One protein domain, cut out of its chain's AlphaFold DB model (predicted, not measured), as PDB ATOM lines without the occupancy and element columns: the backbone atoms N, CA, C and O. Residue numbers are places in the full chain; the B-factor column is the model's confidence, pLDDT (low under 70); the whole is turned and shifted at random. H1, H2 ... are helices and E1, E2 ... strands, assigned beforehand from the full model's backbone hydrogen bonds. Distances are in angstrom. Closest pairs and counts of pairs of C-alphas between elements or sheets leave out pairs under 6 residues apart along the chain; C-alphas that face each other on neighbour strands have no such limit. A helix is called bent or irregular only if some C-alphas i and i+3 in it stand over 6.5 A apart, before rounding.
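This is residues 130 to 258 of the 406 residues of the protein "Copper amine oxidase N-terminal domain-containing protein" of Paenibacillus sp. PAMC21692 (UniProt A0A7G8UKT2). A small three-stranded sheet, E1 E2 E5, has the helix H3 packed on one face; from H3 the chain passes into a long, bent two-stranded hairpin, E3 and E4, that reaches away from this sheet. H1 and H4 pack near the bend of the hairpin, H1 on both strands and H4 on E3, while long loops make up much of the rest. The printed part has 129 residues with four named helices and five named strands, in the order H1 E1 E2 H2 H3 E3 E4 E5 H4; both sheets are antiparallel. The class is mixed, helices and strands, with under half of the residues in named elements. The whole is compact, with a radius of gyration of the C-alphas of 15.8 A and spans of 46 by 35 by 28 A.

The three-stranded sheet holds E1, residues 143 to 146, E2, residues 154 to 157, and E5, residues 226 to 228. H3, residues 179 to 187, is 12.1 A long. E3, residues 190 to 198, spans 21.9 A, and E4, residues 203 to 212, spans 24.5 A; C-alpha 203 is at (4.992, 124.606, 38.798). H1, residues 130 to 139, begins at C-alpha (17.819, 123.478, 17.808) and is 14.2 A long. H2 is residues 167 to 170. H4, residues 251 to 257, is 10.1 A long and ends at C-alpha (14.476, 124.111, 6.022).

E2 is the inner strand of the sheet E1 E2 E5. E1 and E2 form a hairpin, with N 143 and O 157 at 2.9 A. E2 and E5 are antiparallel, with N 156 and O 227 at 2.8 A. Residues 226 to 227 of E5 also pair with residues 234 to 235, antiparallel. H3 is on this sheet at a height of 8.3 A, over E2 and slantwise to the strands at 33 degrees on the local plane; the closest C-alphas of H3 and E2 are those of Ala 182 and Tyr 156, 6.6 A apart. H2 is not on the sheet. In the hairpin E3 and E4, N 195 and O 207 are 2.8 A apart; E3 bends by 65 degrees at residue 193 and E4 by 73 degrees at residue 208. The closest C-alphas of H1 and E4 are those of Ala 132 and Tyr 208, 6.1 A apart. H1 and H4 touch at a steep tilt of 47 degrees, the same way, closest at the C-alphas of Ala 133 and Trp 252, 6.4 A. H3 and H4 only just touch, with 3 pairs of C-alphas within 8 A, the closest those of Lys 184 and Ala 257, 6.6 A. In H1, H3 and H4 every O i to N i+4 pair is within hydrogen-bond range; H2 is too short for one.

The two C-alphas farthest apart, those of Lys 176 and Lys 201, are 49.4 A from each other. The printed part has no cut. The links E4 to E5, 13 residues, and E5 to H4, 22 residues, are long. The mean pLDDT of the printed part is 85.6; residues 148 to 152, 160 to 164 and 219 to 222 are under 70.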
ATOM      1  N   SER A 130      17.652 124.066  19.142       90.56
ATOM      2  CA  SER A 130      17.819 123.478  17.808       90.56
ATOM      3  C   SER A 130      17.195 122.085  17.692       90.56
ATOM      4  O   SER A 130      16.571 121.783  16.678       90.56
ATOM      5  N   GLN A 131      17.289 121.254  18.734       92.12
ATOM      6  CA  GLN A 131      16.666 119.928  18.757       92.12
ATOM      7  C   GLN A 131      15.139 120.032  18.790       92.12
ATOM      8  O   GLN A 131      14.462 119.330  18.035       92.12
ATOM      9  N   ALA A 132      14.598 120.946  19.604       91.69
ATOM     10  CA  ALA A 132      13.166 121.226  19.644       91.69
ATOM     11  C   ALA A 132      12.649 121.736  18.288       91.69
ATOM     12  O   ALA A 132      11.632 121.248  17.795       91.69
ATOM     13  N   ALA A 133      13.388 122.645  17.641       92.94
ATOM     14  CA  ALA A 133      13.077 123.130  16.300       92.94
ATOM     15  C   ALA A 133      13.072 121.998  15.264       92.94
ATOM     16  O   ALA A 133      12.117 121.883  14.498       92.94
ATOM     17  N   THR A 134      14.088 121.125  15.258       92.56
ATOM     18  CA  THR A 134      14.131 119.955  14.365       92.56
ATOM     19  C   THR A 134      12.946 119.020  14.608       92.56
ATOM     20  O   THR A 134      12.317 118.567  13.648       92.56
ATOM     21  N   ALA A 135      12.630 118.718  15.870       91.19
ATOM     22  CA  ALA A 135      11.514 117.845  16.225       91.19
ATOM     23  C   ALA A 135      10.175 118.432  15.756       91.19
ATOM     24  O   ALA A 135       9.421 117.754  15.054       91.19
ATOM     25  N   LYS A 136       9.923 119.717  16.038       89.62
ATOM     26  CA  LYS A 136       8.709 120.410  15.588       89.62
ATOM     27  C   LYS A 136       8.630 120.520  14.075       89.62
ATOM     28  O   LYS A 136       7.600 120.184  13.501       89.62
ATOM     29  N   TYR A 137       9.715 120.902  13.406       92.75
ATOM     30  CA  TYR A 137       9.751 120.956  11.946       92.75
ATOM     31  C   TYR A 137       9.378 119.604  11.323       92.75
ATOM     32  O   TYR A 137       8.671 119.574  10.321       92.75
ATOM     33  N   LYS A 138       9.799 118.474  11.908       91.62
ATOM     34  CA  LYS A 138       9.400 117.133  11.441       91.62
ATOM     35  C   LYS A 138       7.925 116.825  11.711       91.62
ATOM     36  O   LYS A 138       7.286 116.225  10.852       91.62
ATOM     37  N   GLN A 139       7.408 117.239  12.865       90.06
ATOM     38  CA  GLN A 139       6.025 116.999  13.281       90.06
ATOM     39  C   GLN A 139       5.006 117.787  12.449       90.06
ATOM     40  O   GLN A 139       3.954 117.250  12.111       90.06
ATOM     41  N   PHE A 140       5.300 119.044  12.108       89.06
ATOM     42  CA  PHE A 140       4.358 119.890  11.379       89.06
ATOM     43  C   PHE A 140       4.204 119.454   9.924       89.06
ATOM     44  O   PHE A 140       5.182 119.313   9.185       89.06
ATOM     45  N   GLN A 141       2.959 119.306   9.494       89.19
ATOM     46  CA  GLN A 141       2.578 119.143   8.098       89.19
ATOM     47  C   GLN A 141       1.380 120.050   7.839       89.19
ATOM     48  O   GLN A 141       0.415 119.965   8.600       89.19
ATOM     49  N   PRO A 142       1.421 120.909   6.808       90.69
ATOM     50  CA  PRO A 142       0.266 121.711   6.461       90.69
ATOM     51  C   PRO A 142      -0.909 120.813   6.118       90.69
ATOM     52  O   PRO A 142      -0.771 119.871   5.330       90.69
ATOM     53  N   VAL A 143      -2.059 121.128   6.690       87.75
ATOM     54  CA  VAL A 143      -3.316 120.486   6.336       87.75
ATOM     55  C   VAL A 143      -3.930 121.220   5.153       87.75
ATOM     56  O   VAL A 143      -3.776 122.430   5.018       87.75
ATOM     57  N   LEU A 144      -4.584 120.464   4.274       87.81
ATOM     58  CA  LEU A 144      -5.396 121.019   3.200       87.81
ATOM     59  C   LEU A 144      -6.809 121.257   3.748       87.81
ATOM     60  O   LEU A 144      -7.438 120.312   4.238       87.81
ATOM     61  N   ASP A 145      -7.294 122.490   3.667       85.50
ATOM     62  CA  ASP A 145      -8.592 122.911   4.194       85.50
ATOM     63  C   ASP A 145      -9.329 123.879   3.253       85.50
ATOM     64  O   ASP A 145      -8.853 124.217   2.165       85.50
ATOM     65  N   TRP A 146     -10.549 124.249   3.650       80.56
ATOM     66  CA  TRP A 146     -11.341 125.276   2.980       80.56
ATOM     67  C   TRP A 146     -11.082 126.645   3.603       80.56
ATOM     68  O   TRP A 146     -10.981 126.756   4.823       80.56
ATOM     69  N   THR A 147     -11.067 127.688   2.772       73.75
ATOM     70  CA  THR A 147     -11.101 129.076   3.253       73.75
ATOM     71  C   THR A 147     -12.537 129.562   3.488       73.75
ATOM     72  O   THR A 147     -12.794 130.258   4.452       73.75
ATOM     73  N   GLU A 148     -13.525 129.185   2.667       69.75
ATOM     74  CA  GLU A 148     -14.916 129.662   2.816       69.75
ATOM     75  C   GLU A 148     -15.948 128.559   2.525       69.75
ATOM     76  O   GLU A 148     -15.708 127.652   1.728       69.75
ATOM     77  N   THR A 149     -17.134 128.635   3.138       60.72
ATOM     78  CA  THR A 149     -18.236 127.672   2.955       60.72
ATOM     79  C   THR A 149     -18.972 127.816   1.620       60.72
ATOM     80  O   THR A 149     -19.379 126.798   1.054       60.72
ATOM     81  N   ASN A 150     -19.120 129.042   1.105       57.53
ATOM     82  CA  ASN A 150     -19.935 129.343  -0.078       57.53
ATOM     83  C   ASN A 150     -19.114 129.529  -1.367       57.53
ATOM     84  O   ASN A 150     -19.626 129.251  -2.450       57.53
ATOM     85  N   ASN A 151     -17.842 129.930  -1.260       63.06
ATOM     86  CA  ASN A 151     -16.898 130.032  -2.378       63.06
ATOM     87  C   ASN A 151     -15.584 129.313  -2.042       63.06
ATOM     88  O   ASN A 151     -14.506 129.892  -1.934       63.06
ATOM     89  N   LYS A 152     -15.732 128.009  -1.823       69.94
ATOM     90  CA  LYS A 152     -14.708 127.049  -1.418       69.94
ATOM     91  C   LYS A 152     -13.404 127.175  -2.227       69.94
ATOM     92  O   LYS A 152     -13.292 126.620  -3.321       69.94
ATOM     93  N   ARG A 153     -12.396 127.848  -1.661       78.69
ATOM     94  CA  ARG A 153     -10.994 127.774  -2.106       78.69
ATOM     95  C   ARG A 153     -10.208 126.859  -1.182       78.69
ATOM     96  O   ARG A 153     -10.436 126.849   0.026       78.69
ATOM     97  N   LEU A 154      -9.310 126.078  -1.773       87.25
ATOM     98  CA  LEU A 154      -8.422 125.199  -1.029       87.25
ATOM     99  C   LEU A 154      -7.187 125.961  -0.585       87.25
ATOM    100  O   LEU A 154      -6.543 126.608  -1.412       87.25
ATOM    101  N   ALA A 155      -6.814 125.802   0.677       90.56
ATOM    102  CA  ALA A 155      -5.587 126.366   1.202       90.56
ATOM    103  C   ALA A 155      -4.808 125.353   2.043       90.56
ATOM    104  O   ALA A 155      -5.338 124.355   2.530       90.56
ATOM    105  N   TYR A 156      -3.510 125.606   2.162       92.75
ATOM    106  CA  TYR A 156      -2.651 124.986   3.152       92.75
ATOM    107  C   TYR A 156      -2.582 125.879   4.388       92.75
ATOM    108  O   TYR A 156      -2.205 127.049   4.278       92.75
ATOM    109  N   SER A 157      -2.865 125.310   5.557       90.25
ATOM    110  CA  SER A 157      -2.730 125.968   6.862       90.25
ATOM    111  C   SER A 157      -2.046 125.035   7.873       90.25
ATOM    112  O   SER A 157      -1.902 123.835   7.623       90.25
ATOM    113  N   LEU A 158      -1.566 125.570   9.002       87.25
ATOM    114  CA  LEU A 158      -1.028 124.746  10.099       87.25
ATOM    115  C   LEU A 158      -2.081 124.397  11.157       87.25
ATOM    116  O   LEU A 158      -1.986 123.328  11.753       87.25
ATOM    117  N   ASP A 159      -3.082 125.261  11.340       74.00
ATOM    118  CA  ASP A 159      -4.034 125.180  12.453       74.00
ATOM    119  C   ASP A 159      -5.483 124.871  12.012       74.00
ATOM    120  O   ASP A 159      -6.339 124.618  12.858       74.00
ATOM    121  N   GLY A 160      -5.759 124.820  10.700       67.75
ATOM    122  CA  GLY A 160      -7.095 124.582  10.139       67.75
ATOM    123  C   GLY A 160      -7.994 125.828  10.182       67.75
ATOM    124  O   GLY A 160      -8.374 126.280  11.256       67.75
ATOM    125  N   LEU A 161      -8.381 126.379   9.026       64.31
ATOM    126  CA  LEU A 161      -9.115 127.652   8.937       64.31
ATOM    127  C   LEU A 161     -10.606 127.542   9.292       64.31
ATOM    128  O   LEU A 161     -11.114 128.334  10.086       64.31
ATOM    129  N   THR A 162     -11.334 126.593   8.692       57.31
ATOM    130  CA  THR A 162     -12.806 126.519   8.827       57.31
ATOM    131  C   THR A 162     -13.366 125.097   8.937       57.31
ATOM    132  O   THR A 162     -14.584 124.912   8.952       57.31
ATOM    133  N   GLY A 163     -12.501 124.079   8.985       63.03
ATOM    134  CA  GLY A 163     -12.884 122.668   9.079       63.03
ATOM    135  C   GLY A 163     -12.039 121.758   8.187       63.03
ATOM    136  O   GLY A 163     -11.659 122.122   7.076       63.03
ATOM    137  N   TYR A 164     -11.744 120.555   8.681       65.56
ATOM    138  CA  TYR A 164     -10.943 119.572   7.955       65.56
ATOM    139  C   TYR A 164     -11.730 118.954   6.795       65.56
ATOM    140  O   TYR A 164     -12.878 118.541   6.962       65.56
ATOM    141  N   LEU A 165     -11.079 118.823   5.637       71.88
ATOM    142  CA  LEU A 165     -11.587 118.007   4.535       71.88
ATOM    143  C   LEU A 165     -11.738 116.551   4.981       71.88
ATOM    144  O   LEU A 165     -10.822 115.980   5.585       71.88
ATOM    145  N   THR A 166     -12.847 115.913   4.610       74.62
ATOM    146  CA  THR A 166     -12.942 114.452   4.695       74.62
ATOM    147  C   THR A 166     -11.907 113.814   3.770       74.62
ATOM    148  O   THR A 166     -11.537 114.379   2.739       74.62
ATOM    149  N   GLU A 167     -11.464 112.595   4.078       72.69
ATOM    150  CA  GLU A 167     -10.522 111.866   3.213       72.69
ATOM    151  C   GLU A 167     -11.079 111.676   1.790       72.69
ATOM    152  O   GLU A 167     -10.358 111.762   0.797       72.69
ATOM    153  N   SER A 168     -12.402 111.513   1.684       77.00
ATOM    154  CA  SER A 168     -13.110 111.422   0.406       77.00
ATOM    155  C   SER A 168     -13.061 112.718  -0.404       77.00
ATOM    156  O   SER A 168     -13.054 112.670  -1.632       77.00
ATOM    157  N   GLU A 169     -13.036 113.874   0.264       77.69
ATOM    158  CA  GLU A 169     -12.863 115.166  -0.388       77.69
ATOM    159  C   GLU A 169     -11.405 115.352  -0.778       77.69
ATOM    160  O   GLU A 169     -11.161 115.641  -1.942       77.69
ATOM    161  N   LYS A 170     -10.440 115.097   0.118       73.38
ATOM    162  CA  LYS A 170      -9.003 115.224  -0.199       73.38
ATOM    163  C   LYS A 170      -8.622 114.446  -1.458       73.38
ATOM    164  O   LYS A 170      -7.963 114.997  -2.331       73.38
ATOM    165  N   ASN A 171      -9.116 113.215  -1.596       73.75
ATOM    166  CA  ASN A 171      -8.832 112.351  -2.745       73.75
ATOM    167  C   ASN A 171      -9.419 112.852  -4.077       73.75
ATOM    168  O   ASN A 171      -9.010 112.384  -5.136       73.75
ATOM    169  N   LYS A 172     -10.383 113.781  -4.047       78.38
ATOM    170  CA  LYS A 172     -10.961 114.394  -5.254       78.38
ATOM    171  C   LYS A 172     -10.154 115.586  -5.756       78.38
ATOM    172  O   LYS A 172     -10.377 116.024  -6.882       78.38
ATOM    173  N   TRP A 173      -9.255 116.124  -4.939       76.12
ATOM    174  CA  TRP A 173      -8.521 117.341  -5.250       76.12
ATOM    175  C   TRP A 173      -7.064 117.042  -5.585       76.12
ATOM    176  O   TRP A 173      -6.429 116.159  -5.016       76.12
ATOM    177  N   SER A 174      -6.518 117.813  -6.521       82.56
ATOM    178  CA  SER A 174      -5.104 117.765  -6.895       82.56
ATOM    179  C   SER A 174      -4.529 119.178  -6.812       82.56
ATOM    180  O   SER A 174      -4.515 119.879  -7.827       82.56
ATOM    181  N   PRO A 175      -4.125 119.626  -5.604       89.31
ATOM    182  CA  PRO A 175      -3.435 120.898  -5.419       89.31
ATOM    183  C   PRO A 175      -2.271 121.045  -6.397       89.31
ATOM    184  O   PRO A 175      -1.497 120.105  -6.590       89.31
ATOM    185  N   LYS A 176      -2.147 122.220  -7.018       92.38
ATOM    186  CA  LYS A 176      -1.026 122.518  -7.925       92.38
ATOM    187  C   LYS A 176       0.192 123.040  -7.178       92.38
ATOM    188  O   LYS A 176       1.317 122.831  -7.624       92.38
ATOM    189  N   TYR A 177      -0.024 123.715  -6.052       94.19
ATOM    190  CA  TYR A 177       1.056 124.268  -5.257       94.19
ATOM    191  C   TYR A 177       1.697 123.192  -4.374       94.19
ATOM    192  O   TYR A 177       1.023 122.345  -3.788       94.19
ATOM    193  N   ASN A 178       3.025 123.218  -4.272       94.06
ATOM    194  CA  ASN A 178       3.779 122.188  -3.571       94.06
ATOM    195  C   ASN A 178       3.588 122.286  -2.043       94.06
ATOM    196  O   ASN A 178       3.988 123.269  -1.421       94.06
ATOM    197  N   GLN A 179       3.061 121.232  -1.414       93.38
ATOM    198  CA  GLN A 179       2.812 121.196   0.037       93.38
ATOM    199  C   GLN A 179       4.078 121.401   0.888       93.38
ATOM    200  O   GLN A 179       4.024 122.058   1.928       93.38
ATOM    201  N   ASN A 180       5.239 120.883   0.464       93.19
ATOM    202  CA  ASN A 180       6.495 121.104   1.191       93.19
ATOM    203  C   ASN A 180       6.949 122.564   1.098       93.19
ATOM    204  O   ASN A 180       7.545 123.084   2.041       93.19
ATOM    205  N   LEU A 181       6.670 123.235  -0.019       94.75
ATOM    206  CA  LEU A 181       6.947 124.657  -0.175       94.75
ATOM    207  C   LEU A 181       5.999 125.498   0.684       94.75
ATOM    208  O   LEU A 181       6.455 126.385   1.408       94.75
ATOM    209  N   ALA A 182       4.714 125.125   0.713       95.31
ATOM    210  CA  ALA A 182       3.726 125.714   1.609       95.31
ATOM    211  C   ALA A 182       4.145 125.573   3.078       95.31
ATOM    212  O   ALA A 182       4.126 126.551   3.819       95.31
ATOM    213  N   LYS A 183       4.632 124.394   3.488       95.38
ATOM    214  CA  LYS A 183       5.157 124.150   4.840       95.38
ATOM    215  C   LYS A 183       6.248 125.138   5.231       95.38
ATOM    216  O   LYS A 183       6.184 125.714   6.314       95.38
ATOM    217  N   LYS A 184       7.252 125.333   4.370       95.25
ATOM    218  CA  LYS A 184       8.353 126.269   4.643       95.25
ATOM    219  C   LYS A 184       7.824 127.690   4.815       95.25
ATOM    220  O   LYS A 184       8.227 128.373   5.746       95.25
ATOM    221  N   ARG A 185       6.915 128.117   3.940       95.12
ATOM    222  CA  ARG A 185       6.330 129.459   3.977       95.12
ATOM    223  C   ARG A 185       5.452 129.680   5.209       95.12
ATOM    224  O   ARG A 185       5.668 130.658   5.910       95.12
ATOM    225  N   LEU A 186       4.546 128.758   5.533       94.75
ATOM    226  CA  LEU A 186       3.692 128.837   6.726       94.75
ATOM    227  C   LEU A 186       4.515 128.888   8.016       94.75
ATOM    228  O   LEU A 186       4.254 129.704   8.890       94.75
ATOM    229  N   LEU A 187       5.562 128.068   8.121       94.94
ATOM    230  CA  LEU A 187       6.439 128.085   9.290       94.94
ATOM    231  C   LEU A 187       7.249 129.386   9.425       94.94
ATOM    232  O   LEU A 187       7.741 129.670  10.514       94.94
ATOM    233  N   ALA A 188       7.382 130.196   8.365       94.94
ATOM    234  CA  ALA A 188       8.062 131.492   8.438       94.94
ATOM    235  C   ALA A 188       7.305 132.513   9.303       94.94
ATOM    236  O   ALA A 188       7.934 133.434   9.829       94.94
ATOM    237  N   LEU A 189       5.999 132.299   9.511       92.25
ATOM    238  CA  LEU A 189       5.149 133.080  10.415       92.25
ATOM    239  C   LEU A 189       5.524 132.904  11.894       92.25
ATOM    240  O   LEU A 189       5.106 133.698  12.732       92.25
ATOM    241  N   TYR A 190       6.315 131.878  12.222       92.88
ATOM    242  CA  TYR A 190       6.598 131.497  13.599       92.88
ATOM    243  C   TYR A 190       8.063 131.745  13.976       92.88
ATOM    244  O   TYR A 190       9.011 131.564  13.200       92.88
ATOM    245  N   GLU A 191       8.268 132.118  15.225       92.62
ATOM    246  CA  GLU A 191       9.542 132.103  15.926       92.62
ATOM    247  C   GLU A 191       9.587 130.951  16.933       92.62
ATOM    248  O   GLU A 191       8.571 130.335  17.244       92.62
ATOM    249  N   LEU A 192      10.791 130.607  17.385       93.56
ATOM    250  CA  LEU A 192      10.986 129.600  18.419       93.56
ATOM    251  C   LEU A 192      11.264 130.335  19.725       93.56
ATOM    252  O   LEU A 192      12.299 130.989  19.845       93.56
ATOM    253  N   GLU A 193      10.383 130.185  20.704       93.56
ATOM    254  CA  GLU A 193      10.539 130.802  22.018       93.56
ATOM    255  C   GLU A 193      10.587 129.746  23.119       93.56
ATOM    256  O   GLU A 193       9.974 128.681  23.021       93.56
ATOM    257  N   MET A 194      11.301 130.050  24.204       94.88
ATOM    258  CA  MET A 194      11.129 129.313  25.451       94.88
ATOM    259  C   MET A 194       9.784 129.715  26.060       94.88
ATOM    260  O   MET A 194       9.542 130.893  26.308       94.88
ATOM    261  N   VAL A 195       8.923 128.741  26.328       94.88
ATOM    262  CA  VAL A 195       7.626 128.930  26.975       94.88
ATOM    263  C   VAL A 195       7.521 128.049  28.214       94.88
ATOM    264  O   VAL A 195       8.025 126.928  28.250       94.88
ATOM    265  N   PHE A 196       6.830 128.543  29.230       95.19
ATOM    266  CA  PHE A 196       6.550 127.842  30.469       95.19
ATOM    267  C   PHE A 196       5.123 127.308  30.438       95.19
ATOM    268  O   PHE A 196       4.164 128.067  30.298       95.19
ATOM    269  N   THR A 197       4.986 125.989  30.564       91.50
ATOM    270  CA  THR A 197       3.678 125.328  30.651       91.50
ATOM    271  C   THR A 197       3.353 125.063  32.119       91.50
ATOM    272  O   THR A 197       4.130 124.351  32.763       91.50
ATOM    273  N   PRO A 198       2.263 125.630  32.668       93.19
ATOM    274  CA  PRO A 198       1.873 125.388  34.051       93.19
ATOM    275  C   PRO A 198       1.397 123.948  34.266       93.19
ATOM    276  O   PRO A 198       0.786 123.346  33.380       93.19
ATOM    277  N   ASP A 199       1.613 123.431  35.471       91.62
ATOM    278  CA  ASP A 199       0.914 122.268  36.004       91.62
ATOM    279  C   ASP A 199      -0.113 122.678  37.076       91.62
ATOM    280  O   ASP A 199      -0.164 123.817  37.541       91.62
ATOM    281  N   PHE A 200      -0.946 121.727  37.500       87.00
ATOM    282  CA  PHE A 200      -1.952 121.959  38.544       87.00
ATOM    283  C   PHE A 200      -1.365 122.096  39.962       87.00
ATOM    284  O   PHE A 200      -2.115 122.284  40.915       87.00
ATOM    285  N   LYS A 201      -0.044 121.964  40.128       87.75
ATOM    286  CA  LYS A 201       0.660 122.023  41.418       87.75
ATOM    287  C   LYS A 201       1.392 123.354  41.621       87.75
ATOM    288  O   LYS A 201       2.106 123.497  42.610       87.75
ATOM    289  N   GLY A 202       1.222 124.312  40.708       87.88
ATOM    290  CA  GLY A 202       1.873 125.621  40.773       87.88
ATOM    291  C   GLY A 202       3.307 125.632  40.238       87.88
ATOM    292  O   GLY A 202       4.017 126.620  40.429       87.88
ATOM    293  N   ASN A 203       3.749 124.569  39.561       95.44
ATOM    294  CA  ASN A 203       4.992 124.606  38.798       95.44
ATOM    295  C   ASN A 203       4.717 125.073  37.371       95.44
ATOM    296  O   ASN A 203       3.631 124.865  36.832       95.44
ATOM    297  N   ALA A 204       5.730 125.640  36.725       96.62
ATOM    298  CA  ALA A 204       5.717 125.824  35.286       96.62
ATOM    299  C   ALA A 204       7.045 125.369  34.688       96.62
ATOM    300  O   ALA A 204       8.111 125.855  35.070       96.62
ATOM    301  N   THR A 205       6.981 124.434  33.745       96.25
ATOM    302  CA  THR A 205       8.170 123.813  33.151       96.25
ATOM    303  C   THR A 205       8.470 124.436  31.795       96.25
ATOM    304  O   THR A 205       7.579 124.556  30.950       96.25
ATOM    305  N   ALA A 206       9.726 124.832  31.595       96.56
ATOM    306  CA  ALA A 206      10.212 125.382  30.340       96.56
ATOM    307  C   ALA A 206      10.246 124.320  29.235       96.56
ATOM    308  O   ALA A 206      10.718 123.200  29.433       96.56
ATOM    309  N   LYS A 207       9.817 124.716  28.041       94.06
ATOM    310  CA  LYS A 207      10.007 124.003  26.774       94.06
ATOM    311  C   LYS A 207      10.233 125.027  25.664       94.06
ATOM    312  O   LYS A 207       9.850 126.181  25.818       94.06
ATOM    313  N   TYR A 208      10.801 124.619  24.536       94.56
ATOM    314  CA  TYR A 208      10.792 125.463  23.341       94.56
ATOM    315  C   TYR A 208       9.551 125.170  22.495       94.56
ATOM    316  O   TYR A 208       9.238 124.008  22.224       94.56
ATOM    317  N   ASP A 209       8.849 126.220  22.084       91.19
ATOM    318  CA  ASP A 209       7.623 126.135  21.294       91.19
ATOM    319  C   ASP A 209       7.631 127.147  20.141       91.19
ATOM    320  O   ASP A 209       8.420 128.091  20.134       91.19
ATOM    321  N   PHE A 210       6.789 126.904  19.138       91.31
ATOM    322  CA  PHE A 210       6.575 127.844  18.049       91.31
ATOM    323  C   PHE A 210       5.539 128.870  18.482       91.31
ATOM    324  O   PHE A 210       4.444 128.515  18.916       91.31
ATOM    325  N   VAL A 211       5.902 130.135  18.351       89.50
ATOM    326  CA  VAL A 211       5.076 131.293  18.679       89.50
ATOM    327  C   VAL A 211       4.903 132.109  17.407       89.50
ATOM    328  O   VAL A 211       5.843 132.233  16.626       89.50
ATOM    329  N   ILE A 212       3.698 132.616  17.159       87.94
ATOM    330  CA  ILE A 212       3.434 133.475  16.001       87.94
ATOM    331  C   ILE A 212       4.144 134.810  16.230       87.94
ATOM    332  O   ILE A 212       4.081 135.368  17.325       87.94
ATOM    333  N   LYS A 213       4.828 135.322  15.206       87.50
ATOM    334  CA  LYS A 213       5.503 136.621  15.305       87.50
ATOM    335  C   LYS A 213       4.498 137.762  15.369       87.50
ATOM    336  O   LYS A 213       3.444 137.707  14.740       87.50
ATOM    337  N   GLN A 214       4.874 138.829  16.067       79.75
ATOM    338  CA  GLN A 214       4.028 140.009  16.279       79.75
ATOM    339  C   GLN A 214       3.642 140.744  14.988       79.75
ATOM    340  O   GLN A 214       2.603 141.391  14.939       79.75
ATOM    341  N   ASP A 215       4.464 140.649  13.948       79.31
ATOM    342  CA  ASP A 215       4.260 141.296  12.651       79.31
ATOM    343  C   ASP A 215       3.476 140.427  11.648       79.31
ATOM    344  O   ASP A 215       3.297 140.820  10.495       79.31
ATOM    345  N   VAL A 216       2.971 139.260  12.069       83.19
ATOM    346  CA  VAL A 216       2.044 138.460  11.257       83.19
ATOM    347  C   VAL A 216       0.653 139.095  11.290       83.19
ATOM    348  O   VAL A 216       0.095 139.276  12.376       83.19
ATOM    349  N   PRO A 217       0.030 139.372  10.129       75.44
ATOM    350  CA  PRO A 217      -1.349 139.830  10.104       75.44
ATOM    351  C   PRO A 217      -2.270 138.708  10.589       75.44
ATOM    352  O   PRO A 217      -2.383 137.666   9.944       75.44
ATOM    353  N   LEU A 218      -2.924 138.916  11.731       72.25
ATOM    354  CA  LEU A 218      -3.944 138.004  12.241       72.25
ATOM    355  C   LEU A 218      -5.343 138.447  11.837       72.25
ATOM    356  O   LEU A 218      -5.692 139.630  11.875       72.25
ATOM    357  N   PHE A 219      -6.161 137.455  11.511       66.00
ATOM    358  CA  PHE A 219      -7.567 137.630  11.199       66.00
ATOM    359  C   PHE A 219      -8.449 137.288  12.403       66.00
ATOM    360  O   PHE A 219      -7.975 136.983  13.500       66.00
ATOM    361  N   TYR A 220      -9.766 137.378  12.208       55.69
ATOM    362  CA  TYR A 220     -10.755 137.127  13.252       55.69
ATOM    363  C   TYR A 220     -10.458 135.834  14.034       55.69
ATOM    364  O   TYR A 220     -10.167 134.803  13.437       55.69
ATOM    365  N   SER A 221     -10.531 135.902  15.368       57.88
ATOM    366  CA  SER A 221     -10.264 134.782  16.289       57.88
ATOM    367  C   SER A 221      -8.826 134.236  16.305       57.88
ATOM    368  O   SER A 221      -8.614 133.122  16.774       57.88
ATOM    369  N   GLY A 222      -7.835 135.007  15.842       66.75
ATOM    370  CA  GLY A 222      -6.424 134.594  15.870       66.75
ATOM    371  C   GLY A 222      -6.031 133.675  14.715       66.75
ATOM    372  O   GLY A 222      -5.011 132.994  14.785       66.75
ATOM    373  N   VAL A 223      -6.839 133.648  13.653       76.00
ATOM    374  CA  VAL A 223      -6.558 132.862  12.455       76.00
ATOM    375  C   VAL A 223      -5.377 133.476  11.702       76.00
ATOM    376  O   VAL A 223      -5.377 134.669  11.396       76.00
ATOM    377  N   VAL A 224      -4.373 132.650  11.409       83.12
ATOM    378  CA  VAL A 224      -3.171 133.035  10.657       83.12
ATOM    379  C   VAL A 224      -3.405 132.988   9.140       83.12
ATOM    380  O   VAL A 224      -4.321 132.303   8.677       83.12
ATOM    381  N   PRO A 225      -2.565 133.672   8.343       88.62
ATOM    382  CA  PRO A 225      -2.532 133.516   6.894       88.62
ATOM    383  C   PRO A 225      -2.358 132.062   6.450       88.62
ATOM    384  O   PRO A 225      -1.595 131.297   7.046       88.62
ATOM    385  N   ALA A 226      -2.998 131.717   5.337       91.69
ATOM    386  CA  ALA A 226      -2.843 130.437   4.661       91.69
ATOM    387  C   ALA A 226      -2.273 130.624   3.251       91.69
ATOM    388  O   ALA A 226      -2.041 131.745   2.794       91.69
ATOM    389  N   ILE A 227      -2.014 129.516   2.560       93.75
ATOM    390  CA  ILE A 227      -1.473 129.526   1.196       93.75
ATOM    391  C   ILE A 227      -2.471 128.857   0.268       93.75
ATOM    392  O   ILE A 227      -2.771 127.680   0.463       93.75
ATOM    393  N   ASP A 228      -2.946 129.568  -0.751       92.94
ATOM    394  CA  ASP A 228      -3.822 128.991  -1.770       92.94
ATOM    395  C   ASP A 228      -3.144 127.767  -2.405       92.94
ATOM    396  O   ASP A 228      -2.014 127.819  -2.900       92.94
ATOM    397  N   ALA A 229      -3.840 126.636  -2.374       93.12
ATOM    398  CA  ALA A 229      -3.286 125.345  -2.751       93.12
ATOM    399  C   ALA A 229      -3.102 125.183  -4.275       93.12
ATOM    400  O   ALA A 229      -2.538 124.188  -4.732       93.12
ATOM    401  N   ASN A 230      -3.565 126.142  -5.084       91.31
ATOM    402  CA  ASN A 230      -3.395 126.161  -6.534       91.31
ATOM    403  C   ASN A 230      -2.418 127.236  -7.006       91.31
ATOM    404  O   ASN A 230      -1.614 126.956  -7.895       91.31
ATOM    405  N   THR A 231      -2.504 128.449  -6.461       92.75
ATOM    406  CA  THR A 231      -1.690 129.590  -6.909       92.75
ATOM    407  C   THR A 231      -0.431 129.777  -6.072       92.75
ATOM    408  O   THR A 231       0.546 130.339  -6.559       92.75
ATOM    409  N   GLY A 232      -0.431 129.302  -4.824       93.31
ATOM    410  CA  GLY A 232       0.614 129.620  -3.858       93.31
ATOM    411  C   GLY A 232       0.508 131.036  -3.295       93.31
ATOM    412  O   GLY A 232       1.416 131.479  -2.595       93.31
ATOM    413  N   GLU A 233      -0.544 131.793  -3.581       92.94
ATOM    414  CA  GLU A 233      -0.706 133.131  -3.012       92.94
ATOM    415  C   GLU A 233      -1.025 133.048  -1.517       92.94
ATOM    416  O   GLU A 233      -1.673 132.110  -1.050       92.94
ATOM    417  N   TRP A 234      -0.549 134.028  -0.750       92.38
ATOM    418  CA  TRP A 234      -0.986 134.190   0.633       92.38
ATOM    419  C   TRP A 234      -2.443 134.637   0.647       92.38
ATOM    420  O   TRP A 234      -2.796 135.595  -0.042       92.38
ATOM    421  N   VAL A 235      -3.272 133.967   1.442       89.06
ATOM    422  CA  VAL A 235      -4.700 134.261   1.560       89.06
ATOM    423  C   VAL A 235      -5.131 134.375   3.014       89.06
ATOM    424  O   VAL A 235      -4.572 133.720   3.899       89.06
ATOM    425  N   ASP A 236      -6.120 135.226   3.260       84.06
ATOM    426  CA  ASP A 236      -6.789 135.319   4.551       84.06
ATOM    427  C   ASP A 236      -7.785 134.168   4.761       84.06
ATOM    428  O   ASP A 236      -8.001 133.316   3.892       84.06
ATOM    429  N   PHE A 237      -8.432 134.157   5.927       78.00
ATOM    430  CA  PHE A 237      -9.456 133.166   6.255       78.00
ATOM    431  C   PHE A 237     -10.705 133.237   5.365       78.00
ATOM    432  O   PHE A 237     -11.535 132.352   5.469       78.00
ATOM    433  N   LEU A 238     -10.878 134.266   4.530       78.94
ATOM    434  CA  LEU A 238     -11.953 134.369   3.536       78.94
ATOM    435  C   LEU A 238     -11.468 133.964   2.134       78.94
ATOM    436  O   LEU A 238     -12.247 133.953   1.185       78.94
ATOM    437  N   GLY A 239     -10.187 133.616   1.976       81.06
ATOM    438  CA  GLY A 239      -9.574 133.303   0.689       81.06
ATOM    439  C   GLY A 239      -9.179 134.536  -0.132       81.06
ATOM    440  O   GLY A 239      -8.872 134.393  -1.319       81.06
ATOM    441  N   SER A 240      -9.192 135.730   0.463       84.75
ATOM    442  CA  SER A 240      -8.751 136.977  -0.170       84.75
ATOM    443  C   SER A 240      -7.233 137.080  -0.140       84.75
ATOM    444  O   SER A 240      -6.606 136.738   0.859       84.75
ATOM    445  N   ALA A 241      -6.633 137.571  -1.225       87.50
ATOM    446  CA  ALA A 241      -5.186 137.723  -1.312       87.50
ATOM    447  C   ALA A 241      -4.662 138.725  -0.271       87.50
ATOM    448  O   ALA A 241      -5.191 139.831  -0.130       87.50
ATOM    449  N   ILE A 242      -3.586 138.352   0.416       85.69
ATOM    450  CA  ILE A 242      -2.887 139.223   1.363       85.69
ATOM    451  C   ILE A 242      -1.784 139.959   0.609       85.69
ATOM    452  O   ILE A 242      -0.851 139.347   0.093       85.69
ATOM    453  N   SER A 243      -1.885 141.286   0.553       81.12
ATOM    454  CA  SER A 243      -0.872 142.157  -0.059       81.12
ATOM    455  C   SER A 243       0.194 142.637   0.929       81.12
ATOM    456  O   SER A 243       1.227 143.164   0.513       81.12
ATOM    457  N   GLN A 244      -0.052 142.476   2.230       79.44
ATOM    458  CA  GLN A 244       0.878 142.863   3.285       79.44
ATOM    459  C   GLN A 244       2.115 141.958   3.263       79.44
ATOM    460  O   GLN A 244       1.991 140.748   3.041       79.44
ATOM    461  N   PRO A 245       3.316 142.518   3.491       81.12
ATOM    462  CA  PRO A 245       4.518 141.713   3.585       81.12
ATOM    463  C   PRO A 245       4.420 140.769   4.784       81.12
ATOM    464  O   PRO A 245       4.009 141.159   5.873       81.12
ATOM    465  N   ILE A 246       4.824 139.523   4.569       87.31
ATOM    466  CA  ILE A 246       4.956 138.527   5.628       87.31
ATOM    467  C   ILE A 246       6.353 138.649   6.255       87.31
ATOM    468  O   ILE A 246       7.313 138.881   5.509       87.31
ATOM    469  N   PRO A 247       6.506 138.463   7.582       88.19
ATOM    470  CA  PRO A 247       7.809 138.449   8.234       88.19
ATOM    471  C   PRO A 247       8.835 137.550   7.537       88.19
ATOM    472  O   PRO A 247       8.507 136.433   7.116       88.19
ATOM    473  N   PRO A 248      10.115 137.959   7.497       93.00
ATOM    474  CA  PRO A 248      11.176 137.084   7.027       93.00
ATOM    475  C   PRO A 248      11.312 135.865   7.948       93.00
ATOM    476  O   PRO A 248      11.071 135.943   9.153       93.00
ATOM    477  N   ALA A 249      11.740 134.729   7.394       95.44
ATOM    478  CA  ALA A 249      11.913 133.487   8.147       95.44
ATOM    479  C   ALA A 249      12.829 133.652   9.376       95.44
ATOM    480  O   ALA A 249      13.828 134.373   9.353       95.44
ATOM    481  N   SER A 250      12.493 132.953  10.458       94.38
ATOM    482  CA  SER A 250      13.295 132.934  11.688       94.38
ATOM    483  C   SER A 250      14.588 132.140  11.510       94.38
ATOM    484  O   SER A 250      14.646 131.230  10.679       94.38
ATOM    485  N   GLU A 251      15.598 132.413  12.344       92.25
ATOM    486  CA  GLU A 251      16.889 131.709  12.293       92.25
ATOM    487  C   GLU A 251      16.734 130.183  12.409       92.25
ATOM    488  O   GLU A 251      17.298 129.424  11.620       92.25
ATOM    489  N   TRP A 252      15.891 129.727  13.339       92.50
ATOM    490  CA  TRP A 252      15.626 128.301  13.519       92.50
ATOM    491  C   TRP A 252      15.108 127.657  12.225       92.50
ATOM    492  O   TRP A 252      15.493 126.540  11.897       92.50
ATOM    493  N   LEU A 253      14.242 128.348  11.473       95.06
ATOM    494  CA  LEU A 253      13.618 127.786  10.281       95.06
ATOM    495  C   LEU A 253      14.619 127.728   9.145       95.06
ATOM    496  O   LEU A 253      14.693 126.724   8.444       95.06
ATOM    497  N   VAL A 254      15.392 128.792   8.951       93.25
ATOM    498  CA  VAL A 254      16.334 128.847   7.837       93.25
ATOM    499  C   VAL A 254      17.469 127.838   7.977       93.25
ATOM    500  O   VAL A 254      17.894 127.266   6.970       93.25
ATOM    501  N   ASP A 255      17.905 127.553   9.203       89.56
ATOM    502  CA  ASP A 255      18.919 126.531   9.459       89.56
ATOM    503  C   ASP A 255      18.379 125.109   9.228       89.56
ATOM    504  O   ASP A 255      19.122 124.232   8.793       89.56
ATOM    505  N   GLN A 256      17.078 124.882   9.443       91.38
ATOM    506  CA  GLN A 256      16.445 123.565   9.281       91.38
ATOM    507  C   GLN A 256      15.919 123.309   7.860       91.38
ATOM    508  O   GLN A 256      16.092 122.222   7.311       91.38
ATOM    509  N   ALA A 257      15.246 124.288   7.254       91.69
ATOM    510  CA  ALA A 257      14.476 124.111   6.022       91.69
ATOM    511  C   ALA A 257      15.288 124.331   4.740       91.69
ATOM    512  O   ALA A 257      14.922 123.805   3.680       91.69
ATOM    513  N   VAL A 258      16.352 125.136   4.818       91.19
ATOM    514  CA  VAL A 258      17.270 125.401   3.702       91.19
ATOM    515  C   VAL A 258      18.707 125.487   4.235       91.19
ATOM    516  O   VAL A 258      19.243 126.591   4.351       91.19
TER     517      VAL A 258